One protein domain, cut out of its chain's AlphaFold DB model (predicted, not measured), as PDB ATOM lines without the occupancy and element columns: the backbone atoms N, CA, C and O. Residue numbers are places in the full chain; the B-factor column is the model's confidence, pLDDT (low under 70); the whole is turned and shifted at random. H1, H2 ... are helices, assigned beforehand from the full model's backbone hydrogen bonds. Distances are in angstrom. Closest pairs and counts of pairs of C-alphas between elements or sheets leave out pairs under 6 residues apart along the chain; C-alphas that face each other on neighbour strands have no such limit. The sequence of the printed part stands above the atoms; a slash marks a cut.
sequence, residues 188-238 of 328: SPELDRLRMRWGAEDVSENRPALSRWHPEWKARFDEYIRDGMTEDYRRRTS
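Overview. This is residues 188 to 238 of the 328 residues of an uncharacterized protein of Serendipita vermifera MAFF 305830 (UniProt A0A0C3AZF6). Two helices run opposite ways as a slanted V: H1 comes nearest H2 in its first half, the two spread from there, and a long loop, residues 205 to 217, joins their spread ends. The end of H2, residues 233 to 238, sticks out alone. The printed part has 51 residues, H1 then H2, no named strand: all helix. It is only just compact, close to loose, with a radius of gyration of the C-alphas of 11.7 A, and spans 36 by 18 by 18 A.

Along the chain. Find C-alpha 189 at (188.275, 212.044, 257.586); from there H1, residues 189 to 204, runs 23.0 A. H2, residues 218 to 238, runs 30.5 A to C-alpha 238 at (176.575, 200.320, 247.846).

Arrangement. Look at Leu 194 and Ile 225, whose C-alphas, the closest of H1 and H2, are 6.6 A apart. The helices touch, H2 with residues 221 to 229 alone, at a steep tilt of 48 degrees. In H2 every O i to N i+4 pair is within hydrogen-bond range, in H1 10 of 12.

Size, cuts and confidence. The C-alphas of Pro 208 and Ser 238, the two farthest apart, are 36.4 A apart. The printed part has no cut; its link is long. Mean pLDDT of the printed part is 71.8, with 19 residues under 70, among them residues 230 to 238.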
ATOM      1  N   SER A 188     190.174 209.083 260.980       65.44
ATOM      2  CA  SER A 188     189.674 209.059 259.605       65.44
ATOM      3  C   SER A 188     188.938 210.363 259.266       65.44
ATOM      4  O   SER A 188     188.218 210.890 260.121       65.44
ATOM      5  N   PRO A 189     188.998 210.841 258.007       65.31
ATOM      6  CA  PRO A 189     188.275 212.044 257.586       65.31
ATOM      7  C   PRO A 189     186.763 211.974 257.846       65.31
ATOM      8  O   PRO A 189     186.109 212.996 258.036       65.31
ATOM      9  N   GLU A 190     186.183 210.773 257.879       72.06
ATOM     10  CA  GLU A 190     184.773 210.571 258.227       72.06
ATOM     11  C   GLU A 190     184.497 210.791 259.715       72.06
ATOM     12  O   GLU A 190     183.487 211.407 260.052       72.06
ATOM     13  N   LEU A 191     185.405 210.361 260.600       68.50
ATOM     14  CA  LEU A 191     185.286 210.618 262.034       68.50
ATOM     15  C   LEU A 191     185.324 212.120 262.309       68.50
ATOM     16  O   LEU A 191     184.500 212.627 263.072       68.50
ATOM     17  N   ASP A 192     186.214 212.846 261.638       66.31
ATOM     18  CA  ASP A 192     186.312 214.292 261.810       66.31
ATOM     19  C   ASP A 192     185.126 215.038 261.200       66.31
ATOM     20  O   ASP A 192     184.605 215.947 261.843       66.31
ATOM     21  N   ARG A 193     184.589 214.612 260.046       74.88
ATOM     22  CA  ARG A 193     183.315 215.156 259.524       74.88
ATOM     23  C   ARG A 193     182.158 214.973 260.507       74.88
ATOM     24  O   ARG A 193     181.393 215.914 260.715       74.88
ATOM     25  N   LEU A 194     182.038 213.799 261.132       79.88
ATOM     26  CA  LEU A 194     181.004 213.545 262.139       79.88
ATOM     27  C   LEU A 194     181.202 214.434 263.376       79.88
ATOM     28  O   LEU A 194     180.242 215.045 263.842       79.88
ATOM     29  N   ARG A 195     182.440 214.566 263.866       78.69
ATOM     30  CA  ARG A 195     182.793 215.429 265.010       78.69
ATOM     31  C   ARG A 195     182.565 216.912 264.748       78.69
ATOM     32  O   ARG A 195     182.077 217.595 265.640       78.69
ATOM     33  N   MET A 196     182.913 217.405 263.560       73.88
ATOM     34  CA  MET A 196     182.689 218.801 263.171       73.88
ATOM     35  C   MET A 196     181.198 219.110 263.083       73.88
ATOM     36  O   MET A 196     180.769 220.129 263.611       73.88
ATOM     37  N   ARG A 197     180.399 218.203 262.502       79.75
ATOM     38  CA  ARG A 197     178.935 218.327 262.493       79.75
ATOM     39  C   ARG A 197     178.364 218.365 263.912       79.75
ATOM     40  O   ARG A 197     177.633 219.292 264.230       79.75
ATOM     41  N   TRP A 198     178.779 217.443 264.782       81.94
ATOM     42  CA  TRP A 198     178.366 217.455 266.188       81.94
ATOM     43  C   TRP A 198     178.770 218.762 266.894       81.94
ATOM     44  O   TRP A 198     177.978 219.345 267.623       81.94
ATOM     45  N   GLY A 199     179.983 219.267 266.662       73.44
ATOM     46  CA  GLY A 199     180.418 220.552 267.217       73.44
ATOM     47  C   GLY A 199     179.602 221.746 266.709       73.44
ATOM     48  O   GLY A 199     179.301 222.642 267.489       73.44
ATOM     49  N   ALA A 200     179.210 221.757 265.433       71.75
ATOM     50  CA  ALA A 200     178.357 222.802 264.861       71.75
ATOM     51  C   ALA A 200     176.923 222.751 265.424       71.75
ATOM     52  O   ALA A 200     176.346 223.781 265.769       71.75
ATOM     53  N   GLU A 201     176.378 221.546 265.584       78.44
ATOM     54  CA  GLU A 201     175.057 221.294 266.169       78.44
ATOM     55  C   GLU A 201     174.984 221.590 267.682       78.44
ATOM     56  O   GLU A 201     173.884 221.670 268.219       78.44
ATOM     57  N   ASP A 202     176.103 221.809 268.393       70.50
ATOM     58  CA  ASP A 202     176.045 222.308 269.782       70.50
ATOM     59  C   ASP A 202     175.291 223.650 269.860       70.50
ATOM     60  O   ASP A 202     174.612 223.915 270.852       70.50
ATOM     61  N   VAL A 203     175.359 224.468 268.801       62.19
ATOM     62  CA  VAL A 203     174.657 225.757 268.714       62.19
ATOM     63  C   VAL A 203     173.177 225.577 268.362       62.19
ATOM     64  O   VAL A 203     172.333 226.202 268.999       62.19
ATOM     65  N   SER A 204     172.838 224.730 267.379       69.81
ATOM     66  CA  SER A 204     171.442 224.537 266.946       69.81
ATOM     67  C   SER A 204     170.605 223.782 267.977       69.81
ATOM     68  O   SER A 204     169.459 224.145 268.221       69.81
ATOM     69  N   GLU A 205     171.197 222.780 268.628       79.31
ATOM     70  CA  GLU A 205     170.545 221.942 269.639       79.31
ATOM     71  C   GLU A 205     170.694 222.505 271.068       79.31
ATOM     72  O   GLU A 205     170.338 221.832 272.039       79.31
ATOM     73  N   ASN A 206     171.246 223.720 271.214       79.19
ATOM     74  CA  ASN A 206     171.488 224.405 272.492       79.19
ATOM     75  C   ASN A 206     172.190 223.509 273.540       79.19
ATOM     76  O   ASN A 206     171.779 223.419 274.703       79.19
ATOM     77  N   ARG A 207     173.244 222.799 273.117       83.50
ATOM     78  CA  ARG A 207     174.026 221.897 273.977       83.50
ATOM     79  C   ARG A 207     175.098 222.678 274.750       83.50
ATOM     80  O   ARG A 207     175.544 223.730 274.292       83.50
ATOM     81  N   PRO A 208     175.585 222.159 275.893       63.28
ATOM     82  CA  PRO A 208     176.765 222.709 276.550       63.28
ATOM     83  C   PRO A 208     177.953 222.763 275.585       63.28
ATOM     84  O   PRO A 208     178.165 221.828 274.812       63.28
ATOM     85  N   ALA A 209     178.760 223.822 275.653       61.94
ATOM     86  CA  ALA A 209     179.947 223.943 274.812       61.94
ATOM     87  C   ALA A 209     180.880 222.728 274.990       61.94
ATOM     88  O   ALA A 209     181.174 222.329 276.116       61.94
ATOM     89  N   LEU A 210     181.378 222.174 273.876       65.06
ATOM     90  CA  LEU A 210     182.146 220.920 273.842       65.06
ATOM     91  C   LEU A 210     181.335 219.697 274.315       65.06
ATOM     92  O   LEU A 210     181.891 218.806 274.968       65.06
ATOM     93  N   SER A 211     180.047 219.606 273.962       73.44
ATOM     94  CA  SER A 211     179.126 218.596 274.517       73.44
ATOM     95  C   SER A 211     179.626 217.149 274.372       73.44
ATOM     96  O   SER A 211     179.415 216.335 275.264       73.44
ATOM     97  N   ARG A 212     180.399 216.830 273.320       77.06
ATOM     98  CA  ARG A 212     181.036 215.508 273.126       77.06
ATOM     99  C   ARG A 212     181.926 215.038 274.290       77.06
ATOM    100  O   ARG A 212     182.202 213.846 274.398       77.06
ATOM    101  N   TRP A 213     182.405 215.960 275.126       61.34
ATOM    102  CA  TRP A 213     183.194 215.684 276.332       61.34
ATOM    103  C   TRP A 213     182.401 215.884 277.632       61.34
ATOM    104  O   TRP A 213     182.885 215.505 278.697       61.34
ATOM    105  N   HIS A 214     181.196 216.457 277.566       72.56
ATOM    106  CA  HIS A 214     180.346 216.669 278.732       72.56
ATOM    107  C   HIS A 214     179.804 215.319 279.238       72.56
ATOM    108  O   HIS A 214     179.271 214.556 278.425       72.56
ATOM    109  N   PRO A 215     179.883 215.003 280.548       78.31
ATOM    110  CA  PRO A 215     179.502 213.687 281.073       78.31
ATOM    111  C   PRO A 215     178.100 213.225 280.647       78.31
ATOM    112  O   PRO A 215     177.928 212.091 280.211       78.31
ATOM    113  N   GLU A 216     177.122 214.132 280.688       83.00
ATOM    114  CA  GLU A 216     175.717 213.860 280.342       83.00
ATOM    115  C   GLU A 216     175.469 213.637 278.838       83.00
ATOM    116  O   GLU A 216     174.505 212.978 278.455       83.00
ATOM    117  N   TRP A 217     176.335 214.172 277.971       81.38
ATOM    118  CA  TRP A 217     176.171 214.120 276.511       81.38
ATOM    119  C   TRP A 217     177.087 213.091 275.842       81.38
ATOM    120  O   TRP A 217     176.843 212.706 274.697       81.38
ATOM    121  N   LYS A 218     178.095 212.581 276.563       81.19
ATOM    122  CA  LYS A 218     179.072 211.606 276.063       81.19
ATOM    123  C   LYS A 218     178.428 210.351 275.465       81.19
ATOM    124  O   LYS A 218     178.861 209.900 274.409       81.19
ATOM    125  N   ALA A 219     177.380 209.820 276.100       83.44
ATOM    126  CA  ALA A 219     176.670 208.636 275.611       83.44
ATOM    127  C   ALA A 219     175.957 208.890 274.268       83.44
ATOM    128  O   ALA A 219     176.079 208.087 273.347       83.44
ATOM    129  N   ARG A 220     175.283 210.043 274.128       88.50
ATOM    130  CA  ARG A 220     174.629 210.456 272.871       88.50
ATOM    131  C   ARG A 220     175.648 210.702 271.754       88.50
ATOM    132  O   ARG A 220     175.401 210.339 270.611       88.50
ATOM    133  N   PHE A 221     176.802 211.283 272.091       83.88
ATOM    134  CA  PHE A 221     177.905 211.460 271.146       83.88
ATOM    135  C   PHE A 221     178.439 210.112 270.635       83.88
ATOM    136  O   PHE A 221     178.613 209.945 269.430       83.88
ATOM    137  N   ASP A 222     178.665 209.140 271.524       83.00
ATOM    138  CA  ASP A 222     179.174 207.815 271.141       83.00
ATOM    139  C   ASP A 222     178.198 207.055 270.228       83.00
ATOM    140  O   ASP A 222     178.621 206.434 269.249       83.00
ATOM    141  N   GLU A 223     176.895 207.147 270.507       84.69
ATOM    142  CA  GLU A 223     175.824 206.622 269.653       84.69
ATOM    143  C   GLU A 223     175.825 207.273 268.263       84.69
ATOM    144  O   GLU A 223     175.917 206.578 267.251       84.69
ATOM    145  N   TYR A 224     175.836 208.605 268.198       87.44
ATOM    146  CA  TYR A 224     175.887 209.341 266.936       87.44
ATOM    147  C   TYR A 224     177.130 208.996 266.087       87.44
ATOM    148  O   TYR A 224     177.023 208.823 264.870       87.44
ATOM    149  N   ILE A 225     178.308 208.831 266.707       85.56
ATOM    150  CA  ILE A 225     179.525 208.407 265.993       85.56
ATOM    151  C   ILE A 225     179.382 206.979 265.442       85.56
ATOM    152  O   ILE A 225     179.749 206.736 264.288       85.56
ATOM    153  N   ARG A 226     178.843 206.039 266.231       82.50
ATOM    154  CA  ARG A 226     178.593 204.648 265.811       82.50
ATOM    155  C   ARG A 226     177.656 204.593 264.601       82.50
ATOM    156  O   ARG A 226     177.933 203.884 263.628       82.50
ATOM    157  N   ASP A 227     176.573 205.355 264.649       82.75
ATOM    158  CA  ASP A 227     175.513 205.305 263.645       82.75
ATOM    159  C   ASP A 227     175.959 205.992 262.345       82.75
ATOM    160  O   ASP A 227     175.835 205.413 261.261       82.75
ATOM    161  N   GLY A 228     176.609 207.159 262.449       82.88
ATOM    162  CA  GLY A 228     177.197 207.866 261.309       82.88
ATOM    163  C   GLY A 228     178.285 207.064 260.582       82.88
ATOM    164  O   GLY A 228     178.337 207.062 259.350       82.88
ATOM    165  N   MET A 229     179.117 206.320 261.321       78.56
ATOM    166  CA  MET A 229     180.112 205.406 260.735       78.56
ATOM    167  C   MET A 229     179.472 204.218 260.010       78.56
ATOM    168  O   MET A 229     179.951 203.795 258.956       78.56
ATOM    169  N   THR A 230     178.380 203.685 260.559       69.81
ATOM    170  CA  THR A 230     177.650 202.556 259.966       69.81
ATOM    171  C   THR A 230     176.975 202.960 258.654       69.81
ATOM    172  O   THR A 230     177.003 202.210 257.678       69.81
ATOM    173  N   GLU A 231     176.410 204.165 258.602       64.75
ATOM    174  CA  GLU A 231     175.781 204.711 257.399       64.75
ATOM    175  C   GLU A 231     176.796 204.965 256.271       64.75
ATOM    176  O   GLU A 231     176.552 204.594 255.121       64.75
ATOM    177  N   ASP A 232     177.982 205.503 256.573       59.16
ATOM    178  CA  ASP A 232     179.014 205.673 255.543       59.16
ATOM    179  C   ASP A 232     179.582 204.326 255.047       59.16
ATOM    180  O   ASP A 232     179.813 204.149 253.847       59.16
ATOM    181  N   TYR A 233     179.698 203.317 255.920       48.78
ATOM    182  CA  TYR A 233     180.030 201.946 255.509       48.78
ATOM    183  C   TYR A 233     178.993 201.363 254.525       48.78
ATOM    184  O   TYR A 233     179.370 200.768 253.506       48.78
ATOM    185  N   ARG A 234     177.690 201.589 254.761       49.56
ATOM    186  CA  ARG A 234     176.621 201.221 253.811       49.56
ATOM    187  C   ARG A 234     176.763 201.956 252.476       49.56
ATOM    188  O   ARG A 234     176.636 201.331 251.427       49.56
ATOM    189  N   ARG A 235     177.102 203.249 252.483       53.50
ATOM    190  CA  ARG A 235     177.318 204.038 251.250       53.50
ATOM    191  C   ARG A 235     178.536 203.590 250.448       53.50
ATOM    192  O   ARG A 235     178.483 203.556 249.219       53.50
ATOM    193  N   ARG A 236     179.639 203.226 251.108       49.69
ATOM    194  CA  ARG A 236     180.818 202.670 250.420       49.69
ATOM    195  C   ARG A 236     180.507 201.308 249.809       49.69
ATOM    196  O   ARG A 236     180.822 201.082 248.645       49.69
ATOM    197  N   THR A 237     179.855 200.421 250.559       35.75
ATOM    198  CA  THR A 237     179.492 199.085 250.060       35.75
ATOM    199  C   THR A 237     178.438 199.135 248.950       35.75
ATOM    200  O   THR A 237     178.539 198.344 248.012       35.75
ATOM    201  N   SER A 238     177.510 200.100 248.962       35.72
ATOM    202  CA  SER A 238     176.575 200.320 247.846       35.72
ATOM    203  C   SER A 238     177.253 200.902 246.599       35.72
ATOM    204  O   SER A 238     176.943 200.473 245.493       35.72
TER     205      SER A 238